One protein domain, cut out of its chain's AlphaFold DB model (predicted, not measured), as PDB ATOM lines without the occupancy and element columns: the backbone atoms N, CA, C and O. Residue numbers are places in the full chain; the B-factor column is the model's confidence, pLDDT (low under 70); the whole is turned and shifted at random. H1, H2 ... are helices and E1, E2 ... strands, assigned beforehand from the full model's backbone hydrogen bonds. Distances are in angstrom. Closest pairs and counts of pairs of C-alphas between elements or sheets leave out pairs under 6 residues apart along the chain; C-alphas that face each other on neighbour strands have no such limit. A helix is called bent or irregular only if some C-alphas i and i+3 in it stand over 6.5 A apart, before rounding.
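AT A GLANCE: This is residues 2 to 43, 58 to 112 and 120 to 171 of the 176 residues of an uncharacterized protein of Phanerochaete carnosa (strain HHB-10118-sp) (UniProt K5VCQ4). A single antiparallel sheet of five strands, curled like part of a barrel, has the long helix H4 packed slantwise over one face. At the edge strand E1 a helical hairpin of H5 and H6 meets the sheet, H6 crossing over E1 and H5 only grazing the sheet, while H2 sits beside the strands next to E2, and short H1 grazes the sheet. The printed part has 149 residues, with six named helices and five named strands in the order H1 E1 E2 E3 H2 E4 H3 E5 H4 H5 H6, and the sheet's order is E1 E2 E3 E4 E5. The class is mixed, helices and strands. The whole is compact, with a radius of gyration of the C-alphas of 16.6 A and spans of 55 by 43 by 27 A.

IN THESE COORDINATES: H1, residues 2 to 7, begins with C-alpha 2 at (-8.485, 33.326, -45.241). E1, residues 10 to 17, is 22.6 A long, and E2, residues 28 to 38, is the longest strand at 32.6 A. E3 is residues 64 to 70, 20.1 A. H2, residues 71 to 80, is irregular: C-alphas 76 and 79 are 9.6 A apart. E4 is residues 85 to 90, 16.3 A; H3 is residues 94 to 97; E5 is residues 101 to 106, 16.8 A. H4, residues 126 to 140, is the longest helix at 21.3 A, from C-alpha 126 at (-12.676, 14.327, -30.655). H5 is residues 148 to 158, 15.2 A, and H6 is residues 165 to 171, ending with C-alpha 171 at (5.968, 24.897, -33.410).

HOW THE PARTS SIT: The sheet is strongly twisted, with edge strands E1 and E5. E1 and E2, a hairpin, are antiparallel at 150 degrees, with N 13 and O 32 at 2.8 A. E2 and E3 are antiparallel at 152 degrees, with N 33 and O 69 at 2.8 A. E3 and E4 are antiparallel at 173 degrees, with N 66 and O 87 at 2.7 A. E4 and E5 are antiparallel at 163 degrees, with N 88 and O 103 at 2.8 A. There are three layers, helices on both faces of the sheet: H2 and H6 on one face, H4 on the other. H1 only grazes the sheet, with residues 2 to 6; its closest C-alphas to E2 are those of Ala 5 and Trp 36, 6.6 A apart. H2 is on the sheet at a height of 7.9 A, but only just over none of the strands, with 2 of its C-alphas falling on E3. H3 is not on the sheet. H4 is on it at a height of 6.8 A, only just over E1 and E2, with 3 C-alphas falling on each; on the local plane it runs slantwise to the strands, at 36 degrees to E1. H5 only grazes the sheet, with residues 152 to 157. H6 is over E1 at a height of 9.1 A and runs across the strands, at 72 degrees to E1 on the local plane. H4 touches H5 with residues 138 to 140 alone, about perpendicular at 80 degrees; the closest C-alphas, of Phe 139 and Gly 149, are 4.7 A apart. H5 and H6 form a helical hairpin and touch at a shallow tilt of 30 degrees, opposite ways; their closest C-alphas, of Gly 149 and His 171, are 6.7 A apart. H1, H4, H5 and H6 have every O i to N i+4 pair within hydrogen-bond range; H2 has 4 of 6, and H3 is too short for such a pair.

THE WHOLE: The two C-alphas farthest apart are those of Ala 23 and Ser 58, at 55.4 A. Residues 44 to 57 are not printed, with 5.2 A between C-alphas 43 and 58; residues 113 to 119 are not printed, with 6.2 A between C-alphas 112 and 120. Of the links printed whole, none is long. The mean pLDDT of the printed part is 88.8; it is under 70 at residues 19 to 26, 111 to 112, 120 and 143.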
ATOM      1  N   ALA A   2      -7.972  33.631 -43.890       86.38
ATOM      2  CA  ALA A   2      -8.485  33.326 -45.241       86.38
ATOM      3  C   ALA A   2      -7.552  33.749 -46.398       86.38
ATOM      4  O   ALA A   2      -7.357  32.991 -47.338       86.38
ATOM      5  N   SER A   3      -6.908  34.918 -46.306       89.25
ATOM      6  CA  SER A   3      -5.919  35.371 -47.299       89.25
ATOM      7  C   SER A   3      -4.674  34.478 -47.366       89.25
ATOM      8  O   SER A   3      -4.216  34.140 -48.452       89.25
ATOM      9  N   ALA A   4      -4.141  34.071 -46.209       91.38
ATOM     10  CA  ALA A   4      -3.013  33.146 -46.129       91.38
ATOM     11  C   ALA A   4      -3.398  31.758 -46.662       91.38
ATOM     12  O   ALA A   4      -2.641  31.176 -47.425       91.38
ATOM     13  N   ALA A   5      -4.598  31.279 -46.326       92.94
ATOM     14  CA  ALA A   5      -5.165  30.029 -46.831       92.94
ATOM     15  C   ALA A   5      -5.369  30.034 -48.351       92.94
ATOM     16  O   ALA A   5      -5.083  29.040 -49.005       92.94
ATOM     17  N   ALA A   6      -5.787  31.158 -48.936       92.50
ATOM     18  CA  ALA A   6      -5.912  31.283 -50.386       92.50
ATOM     19  C   ALA A   6      -4.551  31.233 -51.107       92.50
ATOM     20  O   ALA A   6      -4.471  30.727 -52.223       92.50
ATOM     21  N   LYS A   7      -3.479  31.743 -50.481       93.62
ATOM     22  CA  LYS A   7      -2.118  31.683 -51.040       93.62
ATOM     23  C   LYS A   7      -1.458  30.313 -50.831       93.62
ATOM     24  O   LYS A   7      -0.744  29.839 -51.707       93.62
ATOM     25  N   TYR A   8      -1.698  29.704 -49.676       95.50
ATOM     26  CA  TYR A   8      -1.079  28.466 -49.215       95.50
ATOM     27  C   TYR A   8      -2.173  27.452 -48.855       95.50
ATOM     28  O   TYR A   8      -2.489  27.286 -47.675       95.50
ATOM     29  N   PRO A   9      -2.812  26.813 -49.849       95.94
ATOM     30  CA  PRO A   9      -4.021  26.033 -49.624       95.94
ATOM     31  C   PRO A   9      -3.764  24.660 -49.005       95.94
ATOM     32  O   PRO A   9      -4.718  24.020 -48.592       95.94
ATOM     33  N   SER A  10      -2.522  24.190 -48.904       95.88
ATOM     34  CA  SER A  10      -2.235  22.839 -48.409       95.88
ATOM     35  C   SER A  10      -1.114  22.826 -47.384       95.88
ATOM     36  O   SER A  10      -0.112  23.496 -47.576       95.88
ATOM     37  N   PHE A  11      -1.205  22.037 -46.325       96.56
ATOM     38  CA  PHE A  11      -0.108  21.932 -45.361       96.56
ATOM     39  C   PHE A  11      -0.118  20.581 -44.650       96.56
ATOM     40  O   PHE A  11      -0.939  19.717 -44.948       96.56
ATOM     41  N   VAL A  12       0.802  20.379 -43.712       96.12
ATOM     42  CA  VAL A  12       0.846  19.184 -42.870       96.12
ATOM     43  C   VAL A  12       0.801  19.570 -41.399       96.12
ATOM     44  O   VAL A  12       1.515  20.469 -40.965       96.12
ATOM     45  N   ILE A  13      -0.034  18.881 -40.626       95.88
ATOM     46  CA  ILE A  13      -0.203  19.110 -39.191       95.88
ATOM     47  C   ILE A  13       0.154  17.824 -38.439       95.88
ATOM     48  O   ILE A  13      -0.474  16.789 -38.677       95.88
ATOM     49  N   PRO A  14       1.161  17.854 -37.551       94.62
ATOM     50  CA  PRO A  14       1.499  16.714 -36.715       94.62
ATOM     51  C   PRO A  14       0.601  16.682 -35.470       94.62
ATOM     52  O   PRO A  14       0.425  17.688 -34.786       94.62
ATOM     53  N   VAL A  15       0.067  15.506 -35.159       92.75
ATOM     54  CA  VAL A  15      -0.701  15.220 -33.945       92.75
ATOM     55  C   VAL A  15       0.118  14.260 -33.081       92.75
ATOM     56  O   VAL A  15       0.528  13.203 -33.572       92.75
ATOM     57  N   PRO A  16       0.415  14.606 -31.819       90.69
ATOM     58  CA  PRO A  16       1.180  13.733 -30.943       90.69
ATOM     59  C   PRO A  16       0.406  12.454 -30.611       90.69
ATOM     60  O   PRO A  16      -0.807  12.469 -30.419       90.69
ATOM     61  N   ARG A  17       1.130  11.343 -30.489       87.69
ATOM     62  CA  ARG A  17       0.622  10.059 -30.001       87.69
ATOM     63  C   ARG A  17       1.262   9.736 -28.656       87.69
ATOM     64  O   ARG A  17       2.430  10.060 -28.423       87.69
ATOM     65  N   ASP A  18       0.490   9.119 -27.767       73.50
ATOM     66  CA  ASP A  18       0.992   8.720 -26.457       73.50
ATOM     67  C   ASP A  18       2.111   7.685 -26.593       73.50
ATOM     68  O   ASP A  18       2.028   6.726 -27.360       73.50
ATOM     69  N   ALA A  19       3.176   7.887 -25.816       58.66
ATOM     70  CA  ALA A  19       4.433   7.143 -25.889       58.66
ATOM     71  C   ALA A  19       4.347   5.692 -25.365       58.66
ATOM     72  O   ALA A  19       5.372   5.061 -25.122       58.66
ATOM     73  N   SER A  20       3.147   5.130 -25.189       55.94
ATOM     74  CA  SER A  20       2.962   3.765 -24.674       55.94
ATOM     75  C   SER A  20       3.447   2.669 -25.636       55.94
ATOM     76  O   SER A  20       3.455   1.498 -25.262       55.94
ATOM     77  N   GLN A  21       3.893   3.031 -26.848       52.25
ATOM     78  CA  GLN A  21       4.379   2.098 -27.872       52.25
ATOM     79  C   GLN A  21       5.803   2.378 -28.391       52.25
ATOM     80  O   GLN A  21       6.290   1.610 -29.219       52.25
ATOM     81  N   THR A  22       6.503   3.419 -27.924       51.31
ATOM     82  CA  THR A  22       7.879   3.714 -28.369       51.31
ATOM     83  C   THR A  22       8.909   3.402 -27.286       51.31
ATOM     84  O   THR A  22       8.919   3.991 -26.206       51.31
ATOM     85  N   ALA A  23       9.824   2.478 -27.590       51.91
ATOM     86  CA  ALA A  23      11.094   2.389 -26.882       51.91
ATOM     87  C   ALA A  23      11.896   3.677 -27.166       51.91
ATOM     88  O   ALA A  23      11.918   4.126 -28.307       51.91
ATOM     89  N   GLU A  24      12.542   4.250 -26.143       52.97
ATOM     90  CA  GLU A  24      13.474   5.402 -26.215       52.97
ATOM     91  C   GLU A  24      12.918   6.837 -26.078       52.97
ATOM     92  O   GLU A  24      13.521   7.781 -26.578       52.97
ATOM     93  N   GLY A  25      11.828   7.069 -25.336       58.09
ATOM     94  CA  GLY A  25      11.505   8.419 -24.819       58.09
ATOM     95  C   GLY A  25      11.192   9.501 -25.870       58.09
ATOM     96  O   GLY A  25      11.009  10.664 -25.516       58.09
ATOM     97  N   GLN A  26      11.107   9.130 -27.149       63.91
ATOM     98  CA  GLN A  26      10.692   9.995 -28.246       63.91
ATOM     99  C   GLN A  26       9.172   9.914 -28.433       63.91
ATOM    100  O   GLN A  26       8.580   8.830 -28.483       63.91
ATOM    101  N   ARG A  27       8.537  11.087 -28.534       75.94
ATOM    102  CA  ARG A  27       7.099  11.220 -28.789       75.94
ATOM    103  C   ARG A  27       6.820  10.848 -30.244       75.94
ATOM    104  O   ARG A  27       7.430  11.412 -31.150       75.94
ATOM    105  N   ALA A  28       5.920   9.894 -30.462       86.75
ATOM    106  CA  ALA A  28       5.462   9.554 -31.801       86.75
ATOM    107  C   ALA A  28       4.469  10.615 -32.299       86.75
ATOM    108  O   ALA A  28       3.744  11.217 -31.505       86.75
ATOM    109  N   TYR A  29       4.423  10.829 -33.611       90.56
ATOM    110  CA  TYR A  29       3.495  11.762 -34.242       90.56
ATOM    111  C   TYR A  29       2.790  11.089 -35.410       90.56
ATOM    112  O   TYR A  29       3.416  10.398 -36.215       90.56
ATOM    113  N   GLU A  30       1.495  11.344 -35.526       92.44
ATOM    114  CA  GLU A  30       0.737  11.067 -36.733       92.44
ATOM    115  C   GLU A  30       0.539  12.371 -37.501       92.44
ATOM    116  O   GLU A  30       0.126  13.379 -36.938       92.44
ATOM    117  N   VAL A  31       0.871  12.373 -38.789       95.06
ATOM    118  CA  VAL A  31       0.820  13.584 -39.611       95.06
ATOM    119  C   VAL A  31      -0.420  13.555 -40.490       95.06
ATOM    120  O   VAL A  31      -0.643  12.590 -41.222       95.06
ATOM    121  N   TYR A  32      -1.182  14.642 -40.460       97.12
ATOM    122  CA  TYR A  32      -2.348  14.861 -41.304       97.12
ATOM    123  C   TYR A  32      -2.003  15.863 -42.397       97.12
ATOM    124  O   TYR A  32      -1.442  16.924 -42.130       97.12
ATOM    125  N   PHE A  33      -2.335  15.521 -43.634       97.50
ATOM    126  CA  PHE A  33      -2.372  16.462 -44.739       97.50
ATOM    127  C   PHE A  33      -3.648  17.296 -44.628       97.50
ATOM    128  O   PHE A  33      -4.727  16.736 -44.427       97.50
ATOM    129  N   MET A  34      -3.515  18.617 -44.717       96.88
ATOM    130  CA  MET A  34      -4.643  19.539 -44.710       96.88
ATOM    131  C   MET A  34      -4.771  20.263 -46.044       96.88
ATOM    132  O   MET A  34      -3.761  20.684 -46.607       96.88
ATOM    133  N   GLU A  35      -6.001  20.463 -46.507       96.81
ATOM    134  CA  GLU A  35      -6.305  21.159 -47.761       96.81
ATOM    135  C   GLU A  35      -7.472  22.132 -47.583       96.81
ATOM    136  O   GLU A  35      -8.514  21.765 -47.047       96.81
ATOM    137  N   TRP A  36      -7.306  23.363 -48.062       97.12
ATOM    138  CA  TRP A  36      -8.327  24.399 -48.132       97.12
ATOM    139  C   TRP A  36      -9.052  24.351 -49.477       97.12
ATOM    140  O   TRP A  36      -8.436  24.400 -50.540       97.12
ATOM    141  N   ALA A  37     -10.378  24.368 -49.420       95.44
ATOM    142  CA  ALA A  37     -11.269  24.572 -50.550       95.44
ATOM    143  C   ALA A  37     -12.094  25.848 -50.335       95.44
ATOM    144  O   ALA A  37     -12.538  26.127 -49.222       95.44
ATOM    145  N   PHE A  38     -12.309  26.624 -51.398       95.00
ATOM    146  CA  PHE A  38     -13.102  27.857 -51.369       95.00
ATOM    147  C   PHE A  38     -14.300  27.730 -52.312       95.00
ATOM    148  O   PHE A  38     -14.145  27.338 -53.467       95.00
ATOM    149  N   HIS A  39     -15.494  28.078 -51.826       91.50
ATOM    150  CA  HIS A  39     -16.770  27.788 -52.496       91.50
ATOM    151  C   HIS A  39     -17.536  29.042 -52.951       91.50
ATOM    152  O   HIS A  39     -18.733  28.982 -53.211       91.50
ATOM    153  N   GLY A  40     -16.853  30.185 -53.066       89.06
ATOM    154  CA  GLY A  40     -17.501  31.462 -53.375       89.06
ATOM    155  C   GLY A  40     -18.194  32.092 -52.163       89.06
ATOM    156  O   GLY A  40     -18.244  31.513 -51.077       89.06
ATOM    157  N   SER A  41     -18.657  33.329 -52.326       88.81
ATOM    158  CA  SER A  41     -19.374  34.056 -51.272       88.81
ATOM    159  C   SER A  41     -20.804  33.528 -51.126       88.81
ATOM    160  O   SER A  41     -21.429  33.222 -52.144       88.81
ATOM    161  N   PRO A  42     -21.342  33.443 -49.895       86.25
ATOM    162  CA  PRO A  42     -22.723  33.020 -49.686       86.25
ATOM    163  C   PRO A  42     -23.691  33.984 -50.381       86.25
ATOM    164  O   PRO A  42     -23.364  35.154 -50.605       86.25
ATOM    165  N   ALA A  43     -24.887  33.512 -50.713       84.00
ATOM    166  CA  ALA A  43     -25.950  34.386 -51.196       84.00
ATOM    167  C   ALA A  43     -26.454  35.298 -50.065       84.00
ATOM    168  O   ALA A  43     -26.462  34.893 -48.902       84.00
ATOM    169  N   SER A  58     -23.302  37.815 -52.134       81.69
ATOM    170  CA  SER A  58     -23.098  38.741 -51.027       81.69
ATOM    171  C   SER A  58     -21.726  39.386 -51.055       81.69
ATOM    172  O   SER A  58     -20.757  38.870 -51.615       81.69
ATOM    173  N   THR A  59     -21.623  40.505 -50.348       87.19
ATOM    174  CA  THR A  59     -20.323  41.110 -50.062       87.19
ATOM    175  C   THR A  59     -19.487  40.271 -49.085       87.19
ATOM    176  O   THR A  59     -18.296  40.556 -48.928       87.19
ATOM    177  N   ASN A  60     -20.054  39.268 -48.397       90.44
ATOM    178  CA  ASN A  60     -19.336  38.465 -47.400       90.44
ATOM    179  C   ASN A  60     -18.117  37.735 -48.003       90.44
ATOM    180  O   ASN A  60     -18.076  37.473 -49.208       90.44
ATOM    181  N   PRO A  61     -17.109  37.390 -47.179       91.81
ATOM    182  CA  PRO A  61     -15.996  36.547 -47.613       91.81
ATOM    183  C   PRO A  61     -16.471  35.187 -48.139       91.81
ATOM    184  O   PRO A  61     -17.582  34.754 -47.836       91.81
ATOM    185  N   GLN A  62     -15.615  34.492 -48.887       92.69
ATOM    186  CA  GLN A  62     -15.938  33.163 -49.409       92.69
ATOM    187  C   GLN A  62     -16.122  32.137 -48.284       92.69
ATOM    188  O   GLN A  62     -15.381  32.161 -47.300       92.69
ATOM    189  N   ILE A  63     -17.069  31.216 -48.469       94.62
ATOM    190  CA  ILE A  63     -17.159  29.997 -47.662       94.62
ATOM    191  C   ILE A  63     -15.901  29.176 -47.931       94.62
ATOM    192  O   ILE A  63     -15.486  29.020 -49.085       94.62
ATOM    193  N   SER A  64     -15.306  28.642 -46.870       96.06
ATOM    194  CA  SER A  64     -14.110  27.810 -46.971       96.06
ATOM    195  C   SER A  64     -14.267  26.511 -46.202       96.06
ATOM    196  O   SER A  64     -14.791  26.520 -45.087       96.06
ATOM    197  N   THR A  65     -13.752  25.425 -46.760       97.19
ATOM    198  CA  THR A  65     -13.724  24.103 -46.137       97.19
ATOM    199  C   THR A  65     -12.285  23.622 -46.020       97.19
ATOM    200  O   THR A  65     -11.475  23.872 -46.906       97.19
ATOM    201  N   VAL A  66     -11.962  22.946 -44.923       97.69
ATOM    202  CA  VAL A  66     -10.661  22.332 -44.670       97.69
ATOM    203  C   VAL A  66     -10.842  20.837 -44.518       97.69
ATOM    204  O   VAL A  66     -11.640  20.392 -43.691       97.69
ATOM    205  N   LEU A  67     -10.097  20.077 -45.306       97.44
ATOM    206  CA  LEU A  67     -10.059  18.623 -45.249       97.44
ATOM    207  C   LEU A  67      -8.792  18.200 -44.518       97.44
ATOM    208  O   LEU A  67      -7.717  18.660 -44.881       97.44
ATOM    209  N   PHE A  68      -8.912  17.333 -43.517       97.81
ATOM    210  CA  PHE A  68      -7.773  16.700 -42.859       97.81
ATOM    211  C   PHE A  68      -7.770  15.212 -43.171       97.81
ATOM    212  O   PHE A  68      -8.681  14.481 -42.781       97.81
ATOM    213  N   THR A  69      -6.709  14.763 -43.824       97.31
ATOM    214  CA  THR A  69      -6.542  13.386 -44.286       97.31
ATOM    215  C   THR A  69      -5.235  12.836 -43.726       97.31
ATOM    216  O   THR A  69      -4.212  13.512 -43.852       97.31
ATOM    217  N   PRO A  70      -5.196  11.633 -43.129       96.62
ATOM    218  CA  PRO A  70      -3.933  11.040 -42.697       96.62
ATOM    219  C   PRO A  70      -2.933  10.996 -43.856       96.62
ATOM    220  O   PRO A  70      -3.236  10.482 -44.936       96.62
ATOM    221  N   LEU A  71      -1.723  11.521 -43.653       95.38
ATOM    222  CA  LEU A  71      -0.742  11.677 -44.733       95.38
ATOM    223  C   LEU A  71      -0.348  10.325 -45.345       95.38
ATOM    224  O   LEU A  71      -0.086  10.234 -46.542       95.38
ATOM    225  N   GLN A  72      -0.313   9.267 -44.532       93.88
ATOM    226  CA  GLN A  72      -0.042   7.908 -45.002       93.88
ATOM    227  C   GLN A  72      -1.137   7.404 -45.948       93.88
ATOM    228  O   GLN A  72      -0.822   6.823 -46.983       93.88
ATOM    229  N   GLU A  73      -2.409   7.666 -45.638       93.44
ATOM    230  CA  GLU A  73      -3.521   7.282 -46.507       93.44
ATOM    231  C   GLU A  73      -3.534   8.117 -47.789       93.44
ATOM    232  O   GLU A  73      -3.665   7.560 -48.882       93.44
ATOM    233  N   TYR A  74      -3.308   9.429 -47.675       94.81
ATOM    234  CA  TYR A  74      -3.201  10.313 -48.834       94.81
ATOM    235  C   TYR A  74      -2.082   9.869 -49.782       94.81
ATOM    236  O   TYR A  74      -2.290   9.791 -50.986       94.81
ATOM    237  N   LYS A  75      -0.918   9.461 -49.267       94.38
ATOM    238  CA  LYS A  75       0.168   8.925 -50.108       94.38
ATOM    239  C   LYS A  75      -0.208   7.639 -50.852       94.38
ATOM    240  O   LYS A  75       0.348   7.376 -51.914       94.38
ATOM    241  N   LEU A  76      -1.117   6.836 -50.302       94.44
ATOM    242  CA  LEU A  76      -1.555   5.580 -50.915       94.44
ATOM    243  C   LEU A  76      -2.691   5.780 -51.924       94.44
ATOM    244  O   LEU A  76      -2.760   5.049 -52.911       94.44
ATOM    245  N   ARG A  77      -3.599   6.730 -51.673       93.50
ATOM    246  CA  ARG A  77      -4.859   6.883 -52.426       93.50
ATOM    247  C   ARG A  77      -5.024   8.235 -53.130       93.50
ATOM    248  O   ARG A  77      -5.959   8.392 -53.912       93.50
ATOM    249  N   ASN A  78      -4.122   9.189 -52.900       92.50
ATOM    250  CA  ASN A  78      -4.195  10.579 -53.360       92.50
ATOM    251  C   ASN A  78      -5.590  11.179 -53.106       92.50
ATOM    252  O   ASN A  78      -6.126  11.059 -52.007       92.50
ATOM    253  N   SER A  79      -6.212  11.760 -54.132       89.31
ATOM    254  CA  SER A  79      -7.527  12.407 -54.075       89.31
ATOM    255  C   SER A  79      -8.695  11.472 -53.732       89.31
ATOM    256  O   SER A  79      -9.811  11.947 -53.549       89.31
ATOM    257  N   PHE A  80      -8.476  10.153 -53.684       91.56
ATOM    258  CA  PHE A  80      -9.478   9.171 -53.254       91.56
ATOM    259  C   PHE A  80      -9.335   8.779 -51.776       91.56
ATOM    260  O   PHE A  80     -10.062   7.901 -51.306       91.56
ATOM    261  N   ALA A  81      -8.374   9.362 -51.053       93.75
ATOM    262  CA  ALA A  81      -8.239   9.171 -49.616       93.75
ATOM    263  C   ALA A  81      -9.420   9.810 -48.881       93.75
ATOM    264  O   ALA A  81      -9.898  10.880 -49.258       93.75
ATOM    265  N   THR A  82      -9.889   9.148 -47.826       93.69
ATOM    266  CA  THR A  82     -11.033   9.654 -47.068       93.69
ATOM    267  C   THR A  82     -10.542  10.674 -46.044       93.69
ATOM    268  O   THR A  82      -9.717  10.314 -45.203       93.69
ATOM    269  N   PRO A  83     -11.028  11.927 -46.050       95.62
ATOM    270  CA  PRO A  83     -10.700  12.861 -44.984       95.62
ATOM    271  C   PRO A  83     -11.333  12.388 -43.675       95.62
ATOM    272  O   PRO A  83     -12.484  11.954 -43.635       95.62
ATOM    273  N   TYR A  84     -10.576  12.465 -42.588       95.69
ATOM    274  CA  TYR A  84     -11.014  12.046 -41.257       95.69
ATOM    275  C   TYR A  84     -11.781  13.161 -40.543       95.69
ATOM    276  O   TYR A  84     -12.705  12.882 -39.780       95.69
ATOM    277  N   LEU A  85     -11.421  14.415 -40.825       97.19
ATOM    278  CA  LEU A  85     -12.077  15.607 -40.302       97.19
ATOM    279  C   LEU A  85     -12.312  16.606 -41.434       97.19
ATOM    280  O   LEU A  85     -11.410  16.899 -42.218       97.19
ATOM    281  N   VAL A  86     -13.518  17.163 -41.472       97.69
ATOM    282  CA  VAL A  86     -13.908  18.243 -42.376       97.69
ATOM    283  C   VAL A  86     -14.354  19.436 -41.541       97.69
ATOM    284  O   VAL A  86     -15.263  19.317 -40.722       97.69
ATOM    285  N   LEU A  87     -13.729  20.596 -41.734       97.56
ATOM    286  CA  LEU A  87     -14.114  21.850 -41.085       97.56
ATOM    287  C   LEU A  87     -14.663  22.824 -42.123       97.56
ATOM    288  O   LEU A  87     -13.950  23.180 -43.049       97.56
ATOM    289  N   THR A  88     -15.895  23.297 -41.965       97.25
ATOM    290  CA  THR A  88     -16.504  24.289 -42.863       97.25
ATOM    291  C   THR A  88     -16.755  25.602 -42.131       97.25
ATOM    292  O   THR A  88     -17.352  25.622 -41.054       97.25
ATOM    293  N   TYR A  89     -16.306  26.698 -42.735       95.81
ATOM    294  CA  TYR A  89     -16.468  28.067 -42.257       95.81
ATOM    295  C   TYR A  89     -17.560  28.768 -43.061       95.81
ATOM    296  O   TYR A  89     -17.358  29.133 -44.219       95.81
ATOM    297  N   HIS A  90     -18.704  28.984 -42.424       95.12
ATOM    298  CA  HIS A  90     -19.830  29.728 -42.971       95.12
ATOM    299  C   HIS A  90     -19.683  31.213 -42.637       95.12
ATOM    300  O   HIS A  90     -19.663  31.622 -41.470       95.12
ATOM    301  N   THR A  91     -19.543  32.024 -43.679       94.31
ATOM    302  CA  THR A  91     -19.221  33.455 -43.605       94.31
ATOM    303  C   THR A  91     -20.446  34.354 -43.759       94.31
ATOM    304  O   THR A  91     -20.309  35.574 -43.827       94.31
ATOM    305  N   ASP A  92     -21.645  33.777 -43.767       91.69
ATOM    306  CA  ASP A  92     -22.937  34.439 -43.977       91.69
ATOM    307  C   ASP A  92     -23.166  35.618 -43.015       91.69
ATOM    308  O   ASP A  92     -23.703  36.661 -43.393       91.69
ATOM    309  N   LEU A  93     -22.700  35.477 -41.771       91.44
ATOM    310  CA  LEU A  93     -22.856  36.470 -40.702       91.44
ATOM    311  C   LEU A  93     -21.618  37.360 -40.504       91.44
ATOM    312  O   LEU A  93     -21.592  38.191 -39.590       91.44
ATOM    313  N   ALA A  94     -20.595  37.222 -41.355       92.44
ATOM    314  CA  ALA A  94     -19.296  37.848 -41.131       92.44
ATOM    315  C   ALA A  94     -19.376  39.377 -41.161       92.44
ATOM    316  O   ALA A  94     -18.801  40.031 -40.294       92.44
ATOM    317  N   ARG A  95     -20.098  39.970 -42.121       89.94
ATOM    318  CA  ARG A  95     -20.243  41.435 -42.189       89.94
ATOM    319  C   ARG A  95     -21.358  41.984 -41.318       89.94
ATOM    320  O   ARG A  95     -21.202  43.067 -40.768       89.94
ATOM    321  N   SER A  96     -22.471  41.264 -41.210       90.00
ATOM    322  CA  SER A  96     -23.646  41.738 -40.472       90.00
ATOM    323  C   SER A  96     -23.451  41.666 -38.958       90.00
ATOM    324  O   SER A  96     -23.862  42.581 -38.254       90.00
ATOM    325  N   HIS A  97     -22.797  40.610 -38.462       92.38
ATOM    326  CA  HIS A  97     -22.642  40.352 -37.026       92.38
ATOM    327  C   HIS A  97     -21.180  40.227 -36.583       92.38
ATOM    328  O   HIS A  97     -20.921  40.090 -35.390       92.38
ATOM    329  N   GLY A  98     -20.214  40.259 -37.507       93.50
ATOM    330  CA  GLY A  98     -18.803  40.071 -37.159       93.50
ATOM    331  C   GLY A  98     -18.459  38.635 -36.755       93.50
ATOM    332  O   GLY A  98     -17.436  38.422 -36.110       93.50
ATOM    333  N   VAL A  99     -19.305  37.652 -37.095       94.31
ATOM    334  CA  VAL A  99     -19.159  36.251 -36.668       94.31
ATOM    335  C   VAL A  99     -19.069  35.327 -37.880       94.31
ATOM    336  O   VAL A  99     -19.801  35.482 -38.853       94.31
ATOM    337  N   VAL A 100     -18.184  34.335 -37.798       94.75
ATOM    338  CA  VAL A 100     -18.084  33.218 -38.747       94.75
ATOM    339  C   VAL A 100     -18.464  31.947 -38.002       94.75
ATOM    340  O   VAL A 100     -17.939  31.691 -36.917       94.75
ATOM    341  N   LEU A 101     -19.378  31.158 -38.564       95.69
ATOM    342  CA  LEU A 101     -19.801  29.899 -37.958       95.69
ATOM    343  C   LEU A 101     -18.902  28.769 -38.455       95.69
ATOM    344  O   LEU A 101     -18.697  28.613 -39.655       95.69
ATOM    345  N   LEU A 102     -18.377  27.973 -37.528       95.81
ATOM    346  CA  LEU A 102     -17.552  26.808 -37.830       95.81
ATOM    347  C   LEU A 102     -18.353  25.534 -37.572       95.81
ATOM    348  O   LEU A 102     -18.871  25.339 -36.473       95.81
ATOM    349  N   ARG A 103     -18.403  24.646 -38.563       96.44
ATOM    350  CA  ARG A 103     -18.952  23.295 -38.437       96.44
ATOM    351  C   ARG A 103     -17.847  22.276 -38.671       96.44
ATOM    352  O   ARG A 103     -17.254  22.266 -39.745       96.44
ATOM    353  N   GLY A 104     -17.591  21.426 -37.681       96.00
ATOM    354  CA  GLY A 104     -16.686  20.286 -37.812       96.00
ATOM    355  C   GLY A 104     -17.452  18.974 -37.937       96.00
ATOM    356  O   GLY A 104     -18.393  18.739 -37.180       96.00
ATOM    357  N   GLU A 105     -17.045  18.127 -38.875       95.31
ATOM    358  CA  GLU A 105     -17.597  16.792 -39.095       95.31
ATOM    359  C   GLU A 105     -16.478  15.755 -39.069       95.31
ATOM    360  O   GLU A 105     -15.472  15.904 -39.762       95.31
ATOM    361  N   ILE A 106     -16.660  14.702 -38.272       95.31
ATOM    362  CA  ILE A 106     -15.734  13.571 -38.216       95.31
ATOM    363  C   ILE A 106     -16.330  12.419 -39.015       95.31
ATOM    364  O   ILE A 106     -17.487  12.042 -38.806       95.31
ATOM    365  N   THR A 107     -15.533  11.837 -39.905       93.69
ATOM    366  CA  THR A 107     -15.994  10.745 -40.759       93.69
ATOM    367  C   THR A 107     -16.282   9.487 -39.927       93.69
ATOM    368  O   THR A 107     -15.427   9.050 -39.145       93.69
ATOM    369  N   PRO A 108     -17.477   8.879 -40.062       90.69
ATOM    370  CA  PRO A 108     -17.806   7.642 -39.370       90.69
ATOM    371  C   PRO A 108     -16.977   6.473 -39.914       90.69
ATOM    372  O   PRO A 108     -16.695   6.385 -41.107       90.69
ATOM    373  N   SER A 109     -16.616   5.537 -39.039       84.69
ATOM    374  CA  SER A 109     -15.915   4.319 -39.445       84.69
ATOM    375  C   SER A 109     -16.882   3.368 -40.154       84.69
ATOM    376  O   SER A 109     -17.885   2.939 -39.579       84.69
ATOM    377  N   SER A 110     -16.568   2.986 -41.395       71.06
ATOM    378  CA  SER A 110     -17.372   2.076 -42.229       71.06
ATOM    379  C   SER A 110     -17.501   0.646 -41.673       71.06
ATOM    380  O   SER A 110     -18.265  -0.149 -42.214       71.06
ATOM    381  N   GLY A 111     -16.781   0.314 -40.593       57.50
ATOM    382  CA  GLY A 111     -16.850  -0.974 -39.890       57.50
ATOM    383  C   GLY A 111     -17.598  -0.946 -38.552       57.50
ATOM    384  O   GLY A 111     -17.640  -1.969 -37.872       57.50
ATOM    385  N   ALA A 112     -18.175   0.190 -38.147       50.88
ATOM    386  CA  ALA A 112     -18.839   0.340 -36.853       50.88
ATOM    387  C   ALA A 112     -20.238  -0.307 -36.834       50.88
ATOM    388  O   ALA A 112     -21.260   0.361 -36.670       50.88
ATOM    389  N   SER A 120     -15.631   3.033 -31.132       61.50
ATOM    390  CA  SER A 120     -15.141   2.785 -32.510       61.50
ATOM    391  C   SER A 120     -16.026   3.347 -33.635       61.50
ATOM    392  O   SER A 120     -16.005   2.838 -34.756       61.50
ATOM    393  N   ARG A 121     -16.852   4.365 -33.362       79.62
ATOM    394  CA  ARG A 121     -17.835   4.877 -34.342       79.62
ATOM    395  C   ARG A 121     -17.251   5.818 -35.394       79.62
ATOM    396  O   ARG A 121     -17.841   5.951 -36.462       79.62
ATOM    397  N   TYR A 122     -16.113   6.443 -35.118       88.12
ATOM    398  CA  TYR A 122     -15.516   7.481 -35.957       88.12
ATOM    399  C   TYR A 122     -14.047   7.172 -36.250       88.12
ATOM    400  O   TYR A 122     -13.397   6.477 -35.474       88.12
ATOM    401  N   LEU A 123     -13.538   7.665 -37.384       89.69
ATOM    402  CA  LEU A 123     -12.147   7.455 -37.816       89.69
ATOM    403  C   LEU A 123     -11.134   8.304 -37.033       89.69
ATOM    404  O   LEU A 123      -9.943   8.011 -37.053       89.69
ATOM    405  N   LEU A 124     -11.612   9.333 -36.334       91.25
ATOM    406  CA  LEU A 124     -10.815  10.234 -35.514       91.25
ATOM    407  C   LEU A 124     -11.515  10.445 -34.170       91.25
ATOM    408  O   LEU A 124     -12.745  10.529 -34.112       91.25
ATOM    409  N   ASN A 125     -10.745  10.540 -33.088       90.31
ATOM    410  CA  ASN A 125     -11.299  10.918 -31.792       90.31
ATOM    411  C   ASN A 125     -11.541  12.448 -31.733       90.31
ATOM    412  O   ASN A 125     -11.051  13.217 -32.564       90.31
ATOM    413  N   GLN A 126     -12.323  12.908 -30.756       90.75
ATOM    414  CA  GLN A 126     -12.676  14.327 -30.655       90.75
ATOM    415  C   GLN A 126     -11.502  15.218 -30.210       90.75
ATOM    416  O   GLN A 126     -11.449  16.383 -30.601       90.75
ATOM    417  N   GLU A 127     -10.576  14.692 -29.411       91.88
ATOM    418  CA  GLU A 127      -9.405  15.427 -28.921       91.88
ATOM    419  C   GLU A 127      -8.437  15.749 -30.068       91.88
ATOM    420  O   GLU A 127      -8.104  16.909 -30.294       91.88
ATOM    421  N   ASP A 128      -8.094  14.754 -30.884       92.81
ATOM    422  CA  ASP A 128      -7.303  14.903 -32.104       92.81
ATOM    423  C   ASP A 128      -7.945  15.908 -33.060       92.81
ATOM    424  O   ASP A 128      -7.255  16.738 -33.649       92.81
ATOM    425  N   ALA A 129      -9.274  15.869 -33.206       94.56
ATOM    426  CA  ALA A 129      -9.984  16.817 -34.058       94.56
ATOM    427  C   ALA A 129      -9.803  18.268 -33.578       94.56
ATOM    428  O   ALA A 129      -9.627  19.180 -34.392       94.56
ATOM    429  N   GLN A 130      -9.803  18.488 -32.260       93.94
ATOM    430  CA  GLN A 130      -9.520  19.797 -31.670       93.94
ATOM    431  C   GLN A 130      -8.055  20.195 -31.873       93.94
ATOM    432  O   GLN A 130      -7.796  21.327 -32.287       93.94
ATOM    433  N   LEU A 131      -7.110  19.274 -31.663       94.38
ATOM    434  CA  LEU A 131      -5.682  19.515 -31.896       94.38
ATOM    435  C   LEU A 131      -5.400  19.886 -33.356       94.38
ATOM    436  O   LEU A 131      -4.656  20.830 -33.610       94.38
ATOM    437  N   LEU A 132      -6.035  19.220 -34.323       95.75
ATOM    438  CA  LEU A 132      -5.919  19.557 -35.744       95.75
ATOM    439  C   LEU A 132      -6.443  20.966 -36.044       95.75
ATOM    440  O   LEU A 132      -5.763  21.751 -36.711       95.75
ATOM    441  N   ALA A 133      -7.618  21.313 -35.513       94.38
ATOM    442  CA  ALA A 133      -8.200  22.641 -35.684       94.38
ATOM    443  C   ALA A 133      -7.308  23.739 -35.073       94.38
ATOM    444  O   ALA A 133      -7.050  24.762 -35.711       94.38
ATOM    445  N   MET A 134      -6.790  23.518 -33.860       93.38
ATOM    446  CA  MET A 134      -5.869  24.439 -33.190       93.38
ATOM    447  C   MET A 134      -4.521  24.530 -33.914       93.38
ATOM    448  O   MET A 134      -3.975  25.621 -34.066       93.38
ATOM    449  N   GLY A 135      -3.995  23.403 -34.398       93.12
ATOM    450  CA  GLY A 135      -2.739  23.328 -35.138       93.12
ATOM    451  C   GLY A 135      -2.812  24.151 -36.412       93.12
ATOM    452  O   GLY A 135      -2.008  25.058 -36.610       93.12
ATOM    453  N   MET A 136      -3.851  23.937 -37.219       94.56
ATOM    454  CA  MET A 136      -4.131  24.780 -38.378       94.56
ATOM    455  C   MET A 136      -4.202  26.264 -37.995       94.56
ATOM    456  O   MET A 136      -3.595  27.098 -38.664       94.56
ATOM    457  N   GLN A 137      -4.921  26.627 -36.928       91.94
ATOM    458  CA  GLN A 137      -4.985  28.027 -36.495       91.94
ATOM    459  C   GLN A 137      -3.597  28.584 -36.167       91.94
ATOM    460  O   GLN A 137      -3.282  29.687 -36.604       91.94
ATOM    461  N   LYS A 138      -2.745  27.822 -35.481       90.56
ATOM    462  CA  LYS A 138      -1.380  28.230 -35.129       90.56
ATOM    463  C   LYS A 138      -0.540  28.580 -36.364       90.56
ATOM    464  O   LYS A 138       0.182  29.575 -36.347       90.56
ATOM    465  N   PHE A 139      -0.704  27.831 -37.457       91.38
ATOM    466  CA  PHE A 139       0.000  28.087 -38.716       91.38
ATOM    467  C   PHE A 139      -0.673  29.114 -39.631       91.38
ATOM    468  O   PHE A 139       0.021  29.691 -40.446       91.38
ATOM    469  N   TYR A 140      -1.977  29.387 -39.532       92.31
ATOM    470  CA  TYR A 140      -2.673  30.309 -40.457       92.31
ATOM    471  C   TYR A 140      -3.158  31.622 -39.814       92.31
ATOM    472  O   TYR A 140      -3.650  32.525 -40.510       92.31
ATOM    473  N   LEU A 141      -3.059  31.747 -38.489       87.38
ATOM    474  CA  LEU A 141      -3.488  32.908 -37.701       87.38
ATOM    475  C   LEU A 141      -2.290  33.685 -37.143       87.38
ATOM    476  O   LEU A 141      -2.198  33.975 -35.952       87.38
ATOM    477  N   TRP A 142      -1.363  34.061 -38.015       81.38
ATOM    478  CA  TRP A 142      -0.273  34.955 -37.644       81.38
ATOM    479  C   TRP A 142      -0.713  36.426 -37.683       81.38
ATOM    480  O   TRP A 142      -1.454  36.855 -38.568       81.38
ATOM    481  N   LYS A 143      -0.247  37.208 -36.703       69.38
ATOM    482  CA  LYS A 143      -0.365  38.680 -36.702       69.38
ATOM    483  C   LYS A 143       0.804  39.353 -37.424       69.38
ATOM    484  O   LYS A 143       0.650  40.465 -37.912       69.38
ATOM    485  N   ASP A 144       1.940  38.664 -37.477       74.81
ATOM    486  CA  ASP A 144       3.183  39.103 -38.103       74.81
ATOM    487  C   ASP A 144       3.643  38.030 -39.098       74.81
ATOM    488  O   ASP A 144       3.688  36.842 -38.771       74.81
ATOM    489  N   GLU A 145       4.001  38.448 -40.309       70.88
ATOM    490  CA  GLU A 145       4.542  37.572 -41.348       70.88
ATOM    491  C   GLU A 145       5.918  36.979 -41.003       70.88
ATOM    492  O   GLU A 145       6.391  36.081 -41.703       70.88
ATOM    493  N   HIS A 146       6.566  37.471 -39.946       73.06
ATOM    494  CA  HIS A 146       7.828  36.947 -39.430       73.06
ATOM    495  C   HIS A 146       7.676  35.956 -38.273       73.06
ATOM    496  O   HIS A 146       8.696  35.484 -37.763       73.06
ATOM    497  N   ALA A 147       6.445  35.604 -37.887       83.06
ATOM    498  CA  ALA A 147       6.203  34.510 -36.951       83.06
ATOM    499  C   ALA A 147       6.857  33.202 -37.441       83.06
ATOM    500  O   ALA A 147       7.108  33.023 -38.631       83.06
ATOM    501  N   ASP A 148       7.134  32.260 -36.544       85.44
ATOM    502  CA  ASP A 148       7.784  31.007 -36.953       85.44
ATOM    503  C   ASP A 148       6.843  30.127 -37.793       85.44
ATOM    504  O   ASP A 148       7.251  29.615 -38.836       85.44
ATOM    505  N   GLY A 149       5.554  30.054 -37.428       85.38
ATOM    506  CA  GLY A 149       4.516  29.389 -38.231       85.38
ATOM    507  C   GLY A 149       4.398  29.991 -39.637       85.38
ATOM    508  O   GLY A 149       4.476  29.255 -40.619       85.38
ATOM    509  N   ALA A 150       4.340  31.334 -39.703       88.88
ATOM    510  CA  ALA A 150       4.888  32.193 -40.765       88.88
ATOM    511  C   ALA A 150       5.724  31.528 -41.849       88.88
ATOM    512  O   ALA A 150       5.307  31.182 -42.958       88.88
ATOM    513  N   LYS A 151       6.990  31.437 -41.461       91.12
ATOM    514  CA  LYS A 151       8.115  31.028 -42.275       91.12
ATOM    515  C   LYS A 151       8.002  29.560 -42.642       91.12
ATOM    516  O   LYS A 151       8.261  29.237 -43.790       91.12
ATOM    517  N   LEU A 152       7.554  28.703 -41.721       93.12
ATOM    518  CA  LEU A 152       7.372  27.274 -41.988       93.12
ATOM    519  C   LEU A 152       6.334  27.025 -43.087       93.12
ATOM    520  O   LEU A 152       6.603  26.264 -44.014       93.12
ATOM    521  N   LEU A 153       5.182  27.703 -43.034       93.00
ATOM    522  CA  LEU A 153       4.149  27.560 -44.063       93.00
ATOM    523  C   LEU A 153       4.623  28.095 -45.424       93.00
ATOM    524  O   LEU A 153       4.364  27.467 -46.453       93.00
ATOM    525  N   LYS A 154       5.334  29.232 -45.435       92.62
ATOM    526  CA  LYS A 154       5.921  29.813 -46.654       92.62
ATOM    527  C   LYS A 154       6.996  28.898 -47.249       92.62
ATOM    528  O   LYS A 154       6.915  28.567 -48.427       92.62
ATOM    529  N   ALA A 155       7.948  28.439 -46.435       93.62
ATOM    530  CA  ALA A 155       9.024  27.538 -46.847       93.62
ATOM    531  C   ALA A 155       8.469  26.233 -47.425       93.62
ATOM    532  O   ALA A 155       8.917  25.796 -48.476       93.62
ATOM    533  N   PHE A 156       7.422  25.667 -46.816       94.75
ATOM    534  CA  PHE A 156       6.774  24.457 -47.323       94.75
ATOM    535  C   PHE A 156       6.263  24.588 -48.769       94.75
ATOM    536  O   PHE A 156       6.332  23.621 -49.522       94.75
ATOM    537  N   HIS A 157       5.771  25.766 -49.168       93.88
ATOM    538  CA  HIS A 157       5.221  25.989 -50.511       93.88
ATOM    539  C   HIS A 157       6.230  26.566 -51.506       93.88
ATOM    540  O   HIS A 157       6.204  26.204 -52.678       93.88
ATOM    541  N   GLU A 158       7.063  27.508 -51.066       94.62
ATOM    542  CA  GLU A 158       7.927  28.298 -51.949       94.62
ATOM    543  C   GLU A 158       9.335  27.694 -52.048       94.62
ATOM    544  O   GLU A 158       9.872  27.599 -53.148       94.62
ATOM    545  N   ASN A 159       9.897  27.204 -50.932       93.25
ATOM    546  CA  ASN A 159      11.254  26.646 -50.855       93.25
ATOM    547  C   ASN A 159      11.290  25.320 -50.066       93.25
ATOM    548  O   ASN A 159      11.832  25.278 -48.957       93.25
ATOM    549  N   PRO A 160      10.776  24.200 -50.612       89.69
ATOM    550  CA  PRO A 160      10.685  22.939 -49.867       89.69
ATOM    551  C   PRO A 160      12.034  22.390 -49.375       89.69
ATOM    552  O   PRO A 160      12.071  21.618 -48.424       89.69
ATOM    553  N   ALA A 161      13.146  22.783 -50.006       90.88
ATOM    554  CA  ALA A 161      14.496  22.401 -49.583       90.88
ATOM    555  C   ALA A 161      14.930  23.051 -48.255       90.88
ATOM    556  O   ALA A 161      15.787  22.506 -47.570       90.88
ATOM    557  N   GLU A 162      14.342  24.196 -47.894       90.00
ATOM    558  CA  GLU A 162      14.597  24.912 -46.635       90.00
ATOM    559  C   GLU A 162      13.605  24.506 -45.529       90.00
ATOM    560  O   GLU A 162      13.660  25.020 -44.414       90.00
ATOM    561  N   PHE A 163      12.661  23.608 -45.828       91.88
ATOM    562  CA  PHE A 163      11.642  23.192 -44.875       91.88
ATOM    563  C   PHE A 163      12.193  22.175 -43.865       91.88
ATOM    564  O   PHE A 163      12.535  21.043 -44.211       91.88
ATOM    565  N   GLU A 164      12.198  22.556 -42.586       90.62
ATOM    566  CA  GLU A 164      12.640  21.707 -41.478       90.62
ATOM    567  C   GLU A 164      11.448  21.130 -40.697       90.62
ATOM    568  O   GLU A 164      10.717  21.841 -39.999       90.62
ATOM    569  N   TRP A 165      11.270  19.807 -40.762       88.62
ATOM    570  CA  TRP A 165      10.196  19.109 -40.040       88.62
ATOM    571  C   TRP A 165      10.362  19.168 -38.511       88.62
ATOM    572  O   TRP A 165       9.376  19.128 -37.781       88.62
ATOM    573  N   GLU A 166      11.586  19.311 -38.003       89.31
ATOM    574  CA  GLU A 166      11.843  19.490 -36.567       89.31
ATOM    575  C   GLU A 166      11.260  20.819 -36.065       89.31
ATOM    576  O   GLU A 166      10.627  20.877 -35.006       89.31
ATOM    577  N   GLY A 167      11.395  21.879 -36.872       88.19
ATOM    578  CA  GLY A 167      10.771  23.175 -36.625       88.19
ATOM    579  C   GLY A 167       9.245  23.089 -36.628       88.19
ATOM    580  O   GLY A 167       8.598  23.689 -35.766       88.19
ATOM    581  N   LEU A 168       8.672  22.281 -37.530       90.50
ATOM    582  CA  LEU A 168       7.238  21.978 -37.546       90.50
ATOM    583  C   LEU A 168       6.786  21.353 -36.221       90.50
ATOM    584  O   LEU A 168       5.824  21.843 -35.637       90.50
ATOM    585  N   LEU A 169       7.470  20.314 -35.729       90.19
ATOM    586  CA  LEU A 169       7.095  19.657 -34.471       90.19
ATOM    587  C   LEU A 169       7.199  20.607 -33.277       90.19
ATOM    588  O   LEU A 169       6.268  20.701 -32.481       90.19
ATOM    589  N   LYS A 170       8.297  21.364 -33.189       88.50
ATOM    590  CA  LYS A 170       8.506  22.348 -32.120       88.50
ATOM    591  C   LYS A 170       7.424  23.426 -32.121       88.50
ATOM    592  O   LYS A 170       6.959  23.835 -31.061       88.50
ATOM    593  N   HIS A 171       7.025  23.900 -33.302       86.56
ATOM    594  CA  HIS A 171       5.968  24.897 -33.410       86.56
ATOM    595  C   HIS A 171       4.580  24.294 -33.202       86.56
ATOM    596  O   HIS A 171       3.708  24.988 -32.704       86.56
TER     597      HIS A 171